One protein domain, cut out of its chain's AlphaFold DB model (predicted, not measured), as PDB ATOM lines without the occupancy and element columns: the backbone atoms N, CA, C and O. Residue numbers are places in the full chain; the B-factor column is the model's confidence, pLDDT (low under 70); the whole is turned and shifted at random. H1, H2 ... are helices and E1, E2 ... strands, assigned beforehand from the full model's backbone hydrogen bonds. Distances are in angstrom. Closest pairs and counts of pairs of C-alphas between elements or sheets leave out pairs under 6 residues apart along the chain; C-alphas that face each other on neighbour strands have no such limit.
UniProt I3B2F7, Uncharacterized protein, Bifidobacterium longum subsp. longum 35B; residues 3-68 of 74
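Overview. This is residues 3 to 68 of the 74 residues of an uncharacterized protein of Bifidobacterium longum subsp. longum 35B (UniProt I3B2F7). A long, twisted sheet of three antiparallel strands, E1, E2 and E3, has one long helix, H1, packed over one face and running along the strands, in two layers, a sheet with its helix on one face. Residues 13 to 18, in the turn between E1 and E2, stick out from the rest. The printed part has 66 residues, with three named strands and one named helix in the order E1, E2, E3, H1; the sheet's order is E1 - E2 - E3, and the class is mixed, helices and strands. The whole is loose, with a radius of gyration of the C-alphas of 14.0 A, and its outline is a rod spanning 46 by 21 by 15 A.

Arrangement. The inner strand of the sheet is E2, residues 19 to 30, and its edge strands are E1, residues 4 to 12, and E3, residues 36 to 40. The three form a meander, each strand the antiparallel neighbour of the one before. E1 and E2 are a hairpin, at 159 degrees between their directions; N 5 and O 27 are 2.8 A apart and N 22 and O 9 are 2.9 A apart, both within hydrogen-bond range. E2 and E3 are a hairpin too, at 140 degrees, with N 28 and O 38 at 3.0 A and N 40 and O 26 at 2.9 A. The sheet is only just strongly twisted, its C-alphas lying up to 4.3 A off the best plane. H1, residues 47 to 68, is on the sheet at a height over the sheet of 8.4 A, and runs along the strands, at 22 degrees to E2 on the local plane. It lies over E2, and only just over E1 and E3, with 3 of its C-alphas falling on each of those two. H1 touches E3, where the closest C-alphas, of His 36 and Leu 64, are 6.3 A apart. It touches E2, where the closest C-alphas, of Ile 24 and Leu 53, are 6.2 A apart. H1 and E1 are near each other, with 10 pairs of C-alphas within 10 A. In H1 every O i to N i+4 pair is within hydrogen-bond range.

Along the chain. E2, the longest strand by residues, runs 33.2 A from C-alpha 19 at (27.541, -33.624, -4.536) to C-alpha 30. E1 spans 26.0 A and begins with C-alpha 4 at (5.827, -30.651, -16.326). E3 spans 13.0 A. H1 spans 31.9 A and ends with C-alpha 68 at (4.375, -37.064, -36.608).

Size, cuts and confidence. The two C-alphas farthest apart, of Asp 15 and Trp 32, are 46.9 A apart. The printed part has no cut. The link from E2 to E3 is tight, and those from E1 to E2 and from E3 to H1 are short. The mean pLDDT of the printed part is 84.6, and residues 31 to 34 and 67 to 68 are under 70.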
ATOM      1  N   GLU A   3       1.259 -29.320 -16.784       81.75
ATOM      2  CA  GLU A   3       2.019 -30.400 -16.149       81.75
ATOM      3  C   GLU A   3       3.427 -30.458 -16.749       81.75
ATOM      4  O   GLU A   3       3.610 -30.318 -17.962       81.75
ATOM      5  N   SER A   4       4.435 -30.592 -15.890       88.00
ATOM      6  CA  SER A   4       5.827 -30.651 -16.326       88.00
ATOM      7  C   SER A   4       6.682 -31.460 -15.367       88.00
ATOM      8  O   SER A   4       6.394 -31.558 -14.173       88.00
ATOM      9  N   VAL A   5       7.752 -32.023 -15.912       90.12
ATOM     10  CA  VAL A   5       8.778 -32.761 -15.186       90.12
ATOM     11  C   VAL A   5      10.075 -31.971 -15.278       90.12
ATOM     12  O   VAL A   5      10.460 -31.510 -16.349       90.12
ATOM     13  N   THR A   6      10.763 -31.802 -14.153       92.31
ATOM     14  CA  THR A   6      12.089 -31.175 -14.141       92.31
ATOM     15  C   THR A   6      13.158 -32.252 -14.193       92.31
ATOM     16  O   THR A   6      13.163 -33.166 -13.374       92.31
ATOM     17  N   ILE A   7      14.074 -32.124 -15.148       90.31
ATOM     18  CA  ILE A   7      15.210 -33.017 -15.332       90.31
ATOM     19  C   ILE A   7      16.424 -32.373 -14.677       90.31
ATOM     20  O   ILE A   7      16.787 -31.226 -14.957       90.31
ATOM     21  N   GLN A   8      17.045 -33.129 -13.785       90.62
ATOM     22  CA  GLN A   8      18.205 -32.718 -13.010       90.62
ATOM     23  C   GLN A   8      19.246 -33.828 -13.105       90.62
ATOM     24  O   GLN A   8      18.885 -35.001 -13.222       90.62
ATOM     25  N   TYR A   9      20.527 -33.473 -13.041       85.56
ATOM     26  CA  TYR A   9      21.592 -34.454 -12.869       85.56
ATOM     27  C   TYR A   9      22.329 -34.220 -11.568       85.56
ATOM     28  O   TYR A   9      22.426 -33.099 -11.067       85.56
ATOM     29  N   ARG A  10      22.849 -35.318 -11.034       87.81
ATOM     30  CA  ARG A  10      23.723 -35.312  -9.877       87.81
ATOM     31  C   ARG A  10      25.162 -35.293 -10.376       87.81
ATOM     32  O   ARG A  10      25.580 -36.212 -11.077       87.81
ATOM     33  N   CYS A  11      25.885 -34.238 -10.035       85.12
ATOM     34  CA  CYS A  11      27.311 -34.104 -10.275       85.12
ATOM     35  C   CYS A  11      28.038 -34.405  -8.970       85.12
ATOM     36  O   CYS A  11      27.727 -33.801  -7.946       85.12
ATOM     37  N   GLU A  12      28.978 -35.340  -9.004       89.62
ATOM     38  CA  GLU A  12      29.856 -35.628  -7.876       89.62
ATOM     39  C   GLU A  12      31.273 -35.236  -8.273       89.62
ATOM     40  O   GLU A  12      31.809 -35.724  -9.270       89.62
ATOM     41  N   ASP A  13      31.839 -34.294  -7.531       85.00
ATOM     42  CA  ASP A  13      33.224 -33.881  -7.685       85.00
ATOM     43  C   ASP A  13      34.120 -34.907  -6.981       85.00
ATOM     44  O   ASP A  13      34.036 -35.103  -5.767       85.00
ATOM     45  N   ALA A  14      34.956 -35.588  -7.765       87.88
ATOM     46  CA  ALA A  14      35.780 -36.693  -7.285       87.88
ATOM     47  C   ALA A  14      36.882 -36.257  -6.302       87.88
ATOM     48  O   ALA A  14      37.356 -37.078  -5.519       87.88
ATOM     49  N   ASP A  15      37.284 -34.984  -6.333       92.81
ATOM     50  CA  ASP A  15      38.378 -34.456  -5.518       92.81
ATOM     51  C   ASP A  15      37.870 -33.927  -4.167       92.81
ATOM     52  O   ASP A  15      38.562 -34.003  -3.150       92.81
ATOM     53  N   THR A  16      36.645 -33.403  -4.139       91.31
ATOM     54  CA  THR A  16      36.048 -32.756  -2.959       91.31
ATOM     55  C   THR A  16      34.919 -33.562  -2.319       91.31
ATOM     56  O   THR A  16      34.473 -33.215  -1.225       91.31
ATOM     57  N   ASN A  17      34.456 -34.641  -2.966       90.31
ATOM     58  CA  ASN A  17      33.222 -35.372  -2.640       90.31
ATOM     59  C   ASN A  17      31.977 -34.470  -2.587       90.31
ATOM     60  O   ASN A  17      30.965 -34.822  -1.974       90.31
ATOM     61  N   LEU A  18      32.045 -33.283  -3.195       90.56
ATOM     62  CA  LEU A  18      30.908 -32.388  -3.266       90.56
ATOM     63  C   LEU A  18      29.889 -32.981  -4.235       90.56
ATOM     64  O   LEU A  18      30.189 -33.253  -5.396       90.56
ATOM     65  N   VAL A  19      28.671 -33.160  -3.741       89.69
ATOM     66  CA  VAL A  19      27.541 -33.624  -4.536       89.69
ATOM     67  C   VAL A  19      26.614 -32.447  -4.783       89.69
ATOM     68  O   VAL A  19      26.029 -31.904  -3.846       89.69
ATOM     69  N   GLU A  20      26.433 -32.095  -6.049       88.75
ATOM     70  CA  GLU A  20      25.507 -31.052  -6.470       88.75
ATOM     71  C   GLU A  20      24.404 -31.628  -7.355       88.75
ATOM     72  O   GLU A  20      24.646 -32.443  -8.247       88.75
ATOM     73  N   THR A  21      23.177 -31.163  -7.131       89.56
ATOM     74  CA  THR A  21      22.056 -31.419  -8.035       89.56
ATOM     75  C   THR A  21      21.878 -30.205  -8.926       89.56
ATOM     76  O   THR A  21      21.522 -29.123  -8.458       89.56
ATOM     77  N   ILE A  22      22.119 -30.385 -10.219       86.31
ATOM     78  CA  ILE A  22      22.121 -29.300 -11.192       86.31
ATOM     79  C   ILE A  22      20.919 -29.498 -12.127       86.31
ATOM     80  O   ILE A  22      20.792 -30.558 -12.751       86.31
ATOM     81  N   PRO A  23      20.003 -28.516 -12.227       87.62
ATOM     82  CA  PRO A  23      18.898 -28.591 -13.175       87.62
ATOM     83  C   PRO A  23      19.428 -28.532 -14.610       87.62
ATOM     84  O   PRO A  23      20.417 -27.860 -14.876       87.62
ATOM     85  N   ILE A  24      18.773 -29.230 -15.537       91.25
ATOM     86  CA  ILE A  24      19.138 -29.219 -16.964       91.25
ATOM     87  C   ILE A  24      18.050 -28.541 -17.779       91.25
ATOM     88  O   ILE A  24      18.327 -27.658 -18.583       91.25
ATOM     89  N   ALA A  25      16.814 -28.994 -17.607       92.31
ATOM     90  CA  ALA A  25      15.652 -28.481 -18.307       92.31
ATOM     91  C   ALA A  25      14.388 -28.969 -17.602       92.31
ATOM     92  O   ALA A  25      14.406 -29.958 -16.867       92.31
ATOM     93  N   SER A  26      13.273 -28.317 -17.882       91.88
ATOM     94  CA  SER A  26      11.945 -28.864 -17.649       91.88
ATOM     95  C   SER A  26      11.372 -29.347 -18.978       91.88
ATOM     96  O   SER A  26      11.537 -28.682 -20.001       91.88
ATOM     97  N   ILE A  27      10.705 -30.496 -18.959       90.62
ATOM     98  CA  ILE A  27       9.924 -31.027 -20.074       90.62
ATOM     99  C   ILE A  27       8.444 -30.929 -19.718       90.62
ATOM    100  O   ILE A  27       8.024 -31.303 -18.623       90.62
ATOM    101  N   GLY A  28       7.649 -30.400 -20.632       88.44
ATOM    102  CA  GLY A  28       6.194 -30.390 -20.530       88.44
ATOM    103  C   GLY A  28       5.570 -30.817 -21.844       88.44
ATOM    104  O   GLY A  28       6.270 -30.998 -22.838       88.44
ATOM    105  N   ILE A  29       4.249 -30.957 -21.847       84.19
ATOM    106  CA  ILE A  29       3.488 -31.268 -23.055       84.19
ATOM    107  C   ILE A  29       2.801 -30.003 -23.555       84.19
ATOM    108  O   ILE A  29       2.087 -29.321 -22.807       84.19
ATOM    109  N   ASP A  30       2.998 -29.680 -24.830       76.88
ATOM    110  CA  ASP A  30       2.224 -28.630 -25.462       76.88
ATOM    111  C   ASP A  30       0.859 -29.144 -25.924       76.88
ATOM    112  O   ASP A  30       0.706 -29.756 -26.977       76.88
ATOM    113  N   GLN A  31      -0.156 -28.831 -25.122       66.62
ATOM    114  CA  GLN A  31      -1.556 -29.140 -25.413       66.62
ATOM    115  C   GLN A  31      -2.090 -28.456 -26.686       66.62
ATOM    116  O   GLN A  31      -3.106 -28.894 -27.213       66.62
ATOM    117  N   TRP A  32      -1.432 -27.402 -27.188       68.31
ATOM    118  CA  TRP A  32      -1.832 -26.729 -28.432       68.31
ATOM    119  C   TRP A  32      -1.151 -27.301 -29.677       68.31
ATOM    120  O   TRP A  32      -1.653 -27.111 -30.781       68.31
ATOM    121  N   SER A  33      -0.058 -28.040 -29.495       65.75
ATOM    122  CA  SER A  33       0.734 -28.633 -30.573       65.75
ATOM    123  C   SER A  33       0.660 -30.156 -30.485       65.75
ATOM    124  O   SER A  33       1.667 -30.807 -30.251       65.75
ATOM    125  N   GLN A  34      -0.545 -30.726 -30.578       68.31
ATOM    126  CA  GLN A  34      -0.769 -32.180 -30.700       68.31
ATOM    127  C   GLN A  34      -0.109 -33.064 -29.616       68.31
ATOM    128  O   GLN A  34       0.168 -34.236 -29.849       68.31
ATOM    129  N   GLY A  35       0.149 -32.533 -28.416       74.25
ATOM    130  CA  GLY A  35       0.785 -33.309 -27.349       74.25
ATOM    131  C   GLY A  35       2.306 -33.444 -27.486       74.25
ATOM    132  O   GLY A  35       2.908 -34.325 -26.877       74.25
ATOM    133  N   HIS A  36       2.949 -32.568 -28.256       79.44
ATOM    134  CA  HIS A  36       4.395 -32.564 -28.441       79.44
ATOM    135  C   HIS A  36       5.167 -32.212 -27.152       79.44
ATOM    136  O   HIS A  36       4.791 -31.265 -26.447       79.44
ATOM    137  N   PRO A  37       6.268 -32.924 -26.836       83.94
ATOM    138  CA  PRO A  37       7.156 -32.542 -25.746       83.94
ATOM    139  C   PRO A  37       7.860 -31.215 -26.046       83.94
ATOM    140  O   PRO A  37       8.422 -31.014 -27.121       83.94
ATOM    141  N   VAL A  38       7.873 -30.316 -25.063       85.94
ATOM    142  CA  VAL A  38       8.559 -29.020 -25.131       85.94
ATOM    143  C   VAL A  38       9.531 -28.888 -23.970       85.94
ATOM    144  O   VAL A  38       9.166 -29.086 -22.808       85.94
ATOM    145  N   LEU A  39      10.766 -28.506 -24.293       89.56
ATOM    146  CA  LEU A  39      11.814 -28.202 -23.323       89.56
ATOM    147  C   LEU A  39      11.836 -26.703 -22.992       89.56
ATOM    148  O   LEU A  39      11.839 -25.858 -23.886       89.56
ATOM    149  N   PHE A  40      11.907 -26.363 -21.706       88.94
ATOM    150  CA  PHE A  40      12.035 -24.989 -21.204       88.94
ATOM    151  C   PHE A  40      12.911 -24.944 -19.941       88.94
ATOM    152  O   PHE A  40      13.349 -25.981 -19.452       88.94
ATOM    153  N   ASN A  41      13.224 -23.746 -19.425       89.69
ATOM    154  CA  ASN A  41      14.155 -23.553 -18.295       89.69
ATOM    155  C   ASN A  41      15.528 -24.223 -18.511       89.69
ATOM    156  O   ASN A  41      16.033 -24.927 -17.640       89.69
ATOM    157  N   LEU A  42      16.111 -24.032 -19.696       89.50
ATOM    158  CA  LEU A  42      17.337 -24.718 -20.101       89.50
ATOM    159  C   LEU A  42      18.558 -24.182 -19.339       89.50
ATOM    160  O   LEU A  42      18.897 -23.002 -19.461       89.50
ATOM    161  N   ASP A  43      19.273 -25.055 -18.637       84.81
ATOM    162  CA  ASP A  43      20.588 -24.772 -18.072       84.81
ATOM    163  C   ASP A  43      21.686 -25.174 -19.066       84.81
ATOM    164  O   ASP A  43      21.785 -26.310 -19.530       84.81
ATOM    165  N   ARG A  44      22.531 -24.203 -19.414       83.25
ATOM    166  CA  ARG A  44      23.652 -24.356 -20.358       83.25
ATOM    167  C   ARG A  44      25.013 -24.209 -19.676       83.25
ATOM    168  O   ARG A  44      26.042 -24.077 -20.355       83.25
ATOM    169  N   ARG A  45      25.039 -24.182 -18.344       82.62
ATOM    170  CA  ARG A  45      26.265 -24.028 -17.560       82.62
ATOM    171  C   ARG A  45      27.071 -25.322 -17.571       82.62
ATOM    172  O   ARG A  45      26.538 -26.426 -17.508       82.62
ATOM    173  N   GLY A  46      28.389 -25.159 -17.655       80.44
ATOM    174  CA  GLY A  46      29.337 -26.270 -17.672       80.44
ATOM    175  C   GLY A  46      29.310 -27.101 -18.962       80.44
ATOM    176  O   GLY A  46      28.347 -27.120 -19.725       80.44
ATOM    177  N   HIS A  47      30.416 -27.793 -19.235       84.44
ATOM    178  CA  HIS A  47      30.510 -28.689 -20.391       84.44
ATOM    179  C   HIS A  47      29.547 -29.882 -20.264       84.44
ATOM    180  O   HIS A  47      28.894 -30.254 -21.238       84.44
ATOM    181  N   HIS A  48      29.426 -30.444 -19.058       81.25
ATOM    182  CA  HIS A  48      28.561 -31.592 -18.792       81.25
ATOM    183  C   HIS A  48      27.074 -31.256 -18.977       81.25
ATOM    184  O   HIS A  48      26.390 -31.941 -19.736       81.25
ATOM    185  N   GLY A  49      26.603 -30.147 -18.391       82.06
ATOM    186  CA  GLY A  49      25.224 -29.674 -18.553       82.06
ATOM    187  C   GLY A  49      24.844 -29.457 -20.019       82.06
ATOM    188  O   GLY A  49      23.808 -29.944 -20.464       82.06
ATOM    189  N   ARG A  50      25.729 -28.841 -20.822       87.94
ATOM    190  CA  ARG A  50      25.504 -28.686 -22.274       87.94
ATOM    191  C   ARG A  50      25.405 -30.015 -23.016       87.94
ATOM    192  O   ARG A  50      24.564 -30.143 -23.902       87.94
ATOM    193  N   ARG A  51      26.240 -30.999 -22.667       87.88
ATOM    194  CA  ARG A  51      26.161 -32.347 -23.249       87.88
ATOM    195  C   ARG A  51      24.837 -33.026 -22.912       87.88
ATOM    196  O   ARG A  51      24.186 -33.530 -23.820       87.88
ATOM    197  N   MET A  52      24.419 -33.000 -21.647       87.06
ATOM    198  CA  MET A  52      23.143 -33.594 -21.239       87.06
ATOM    199  C   MET A  52      21.950 -32.891 -21.885       87.06
ATOM    200  O   MET A  52      21.048 -33.558 -22.382       87.06
ATOM    201  N   LEU A  53      21.973 -31.557 -21.963       88.56
ATOM    202  CA  LEU A  53      20.952 -30.795 -22.674       88.56
ATOM    203  C   LEU A  53      20.879 -31.190 -24.158       88.56
ATOM    204  O   LEU A  53      19.784 -31.370 -24.680       88.56
ATOM    205  N   SER A  54      22.020 -31.371 -24.829       90.56
ATOM    206  CA  SER A  54      22.054 -31.818 -26.229       90.56
ATOM    207  C   SER A  54      21.413 -33.197 -26.412       90.56
ATOM    208  O   SER A  54      20.673 -33.400 -27.373       90.56
ATOM    209  N   VAL A  55      21.670 -34.132 -25.491       88.81
ATOM    210  CA  VAL A  55      21.049 -35.468 -25.504       88.81
ATOM    211  C   VAL A  55      19.538 -35.362 -25.310       88.81
ATOM    212  O   VAL A  55      18.789 -35.997 -26.046       88.81
ATOM    213  N   LEU A  56      19.078 -34.527 -24.372       88.69
ATOM    214  CA  LEU A  56      17.648 -34.311 -24.128       88.69
ATOM    215  C   LEU A  56      16.932 -33.693 -25.329       88.69
ATOM    216  O   LEU A  56      15.839 -34.138 -25.666       88.69
ATOM    217  N   ILE A  57      17.546 -32.703 -25.985       89.50
ATOM    218  CA  ILE A  57      17.007 -32.104 -27.214       89.50
ATOM    219  C   ILE A  57      16.864 -33.179 -28.293       89.50
ATOM    220  O   ILE A  57      15.774 -33.351 -28.825       89.50
ATOM    221  N   THR A  58      17.919 -33.966 -28.526       90.44
ATOM    222  CA  THR A  58      17.913 -35.042 -29.533       90.44
ATOM    223  C   THR A  58      16.829 -36.085 -29.241       90.44
ATOM    224  O   THR A  58      16.127 -36.529 -30.145       90.44
ATOM    225  N   ALA A  59      16.656 -36.470 -27.972       86.38
ATOM    226  CA  ALA A  59      15.619 -37.417 -27.570       86.38
ATOM    227  C   ALA A  59      14.207 -36.850 -27.784       86.38
ATOM    228  O   ALA A  59      13.328 -37.565 -28.258       86.38
ATOM    229  N   CYS A  60      13.989 -35.568 -27.473       85.19
ATOM    230  CA  CYS A  60      12.707 -34.914 -27.733       85.19
ATOM    231  C   CYS A  60      12.427 -34.823 -29.236       85.19
ATOM    232  O   CYS A  60      11.318 -35.132 -29.648       85.19
ATOM    233  N   GLU A  61      13.417 -34.469 -30.057       84.94
ATOM    234  CA  GLU A  61      13.291 -34.435 -31.520       84.94
ATOM    235  C   GLU A  61      12.942 -35.809 -32.100       84.94
ATOM    236  O   GLU A  61      12.026 -35.907 -32.912       84.94
ATOM    237  N   ALA A  62      13.592 -36.882 -31.640       84.88
ATOM    238  CA  ALA A  62      13.258 -38.241 -32.066       84.88
ATOM    239  C   ALA A  62      11.801 -38.609 -31.736       84.88
ATOM    240  O   ALA A  62      11.087 -39.133 -32.585       84.88
ATOM    241  N   VAL A  63      11.332 -38.272 -30.529       81.25
ATOM    242  CA  VAL A  63       9.928 -38.478 -30.136       81.25
ATOM    243  C   VAL A  63       8.980 -37.631 -30.988       81.25
ATOM    244  O   VAL A  63       7.917 -38.112 -31.365       81.25
ATOM    245  N   LEU A  64       9.346 -36.390 -31.322       77.62
ATOM    246  CA  LEU A  64       8.544 -35.540 -32.207       77.62
ATOM    247  C   LEU A  64       8.395 -36.157 -33.599       77.62
ATOM    248  O   LEU A  64       7.284 -36.183 -34.119       77.62
ATOM    249  N   HIS A  65       9.486 -36.667 -34.173       76.44
ATOM    250  CA  HIS A  65       9.460 -37.342 -35.468       76.44
ATOM    251  C   HIS A  65       8.568 -38.590 -35.448       76.44
ATOM    252  O   HIS A  65       7.725 -38.737 -36.324       76.44
ATOM    253  N   GLU A  66       8.674 -39.428 -34.416       71.75
ATOM    254  CA  GLU A  66       7.807 -40.606 -34.260       71.75
ATOM    255  C   GLU A  66       6.327 -40.216 -34.090       71.75
ATOM    256  O   GLU A  66       5.453 -40.819 -34.706       71.75
ATOM    257  N   ILE A  67       6.011 -39.172 -33.308       66.88
ATOM    258  CA  ILE A  67       4.622 -38.705 -33.123       66.88
ATOM    259  C   ILE A  67       4.029 -38.156 -34.428       66.88
ATOM    260  O   ILE A  67       2.830 -38.309 -34.650       66.88
ATOM    261  N   GLN A  68       4.835 -37.535 -35.294       63.56
ATOM    262  CA  GLN A  68       4.375 -37.064 -36.608       63.56
ATOM    263  C   GLN A  68       3.939 -38.213 -37.529       63.56
ATOM    264  O   GLN A  68       3.047 -38.014 -38.355       63.56
TER     265      GLN A  68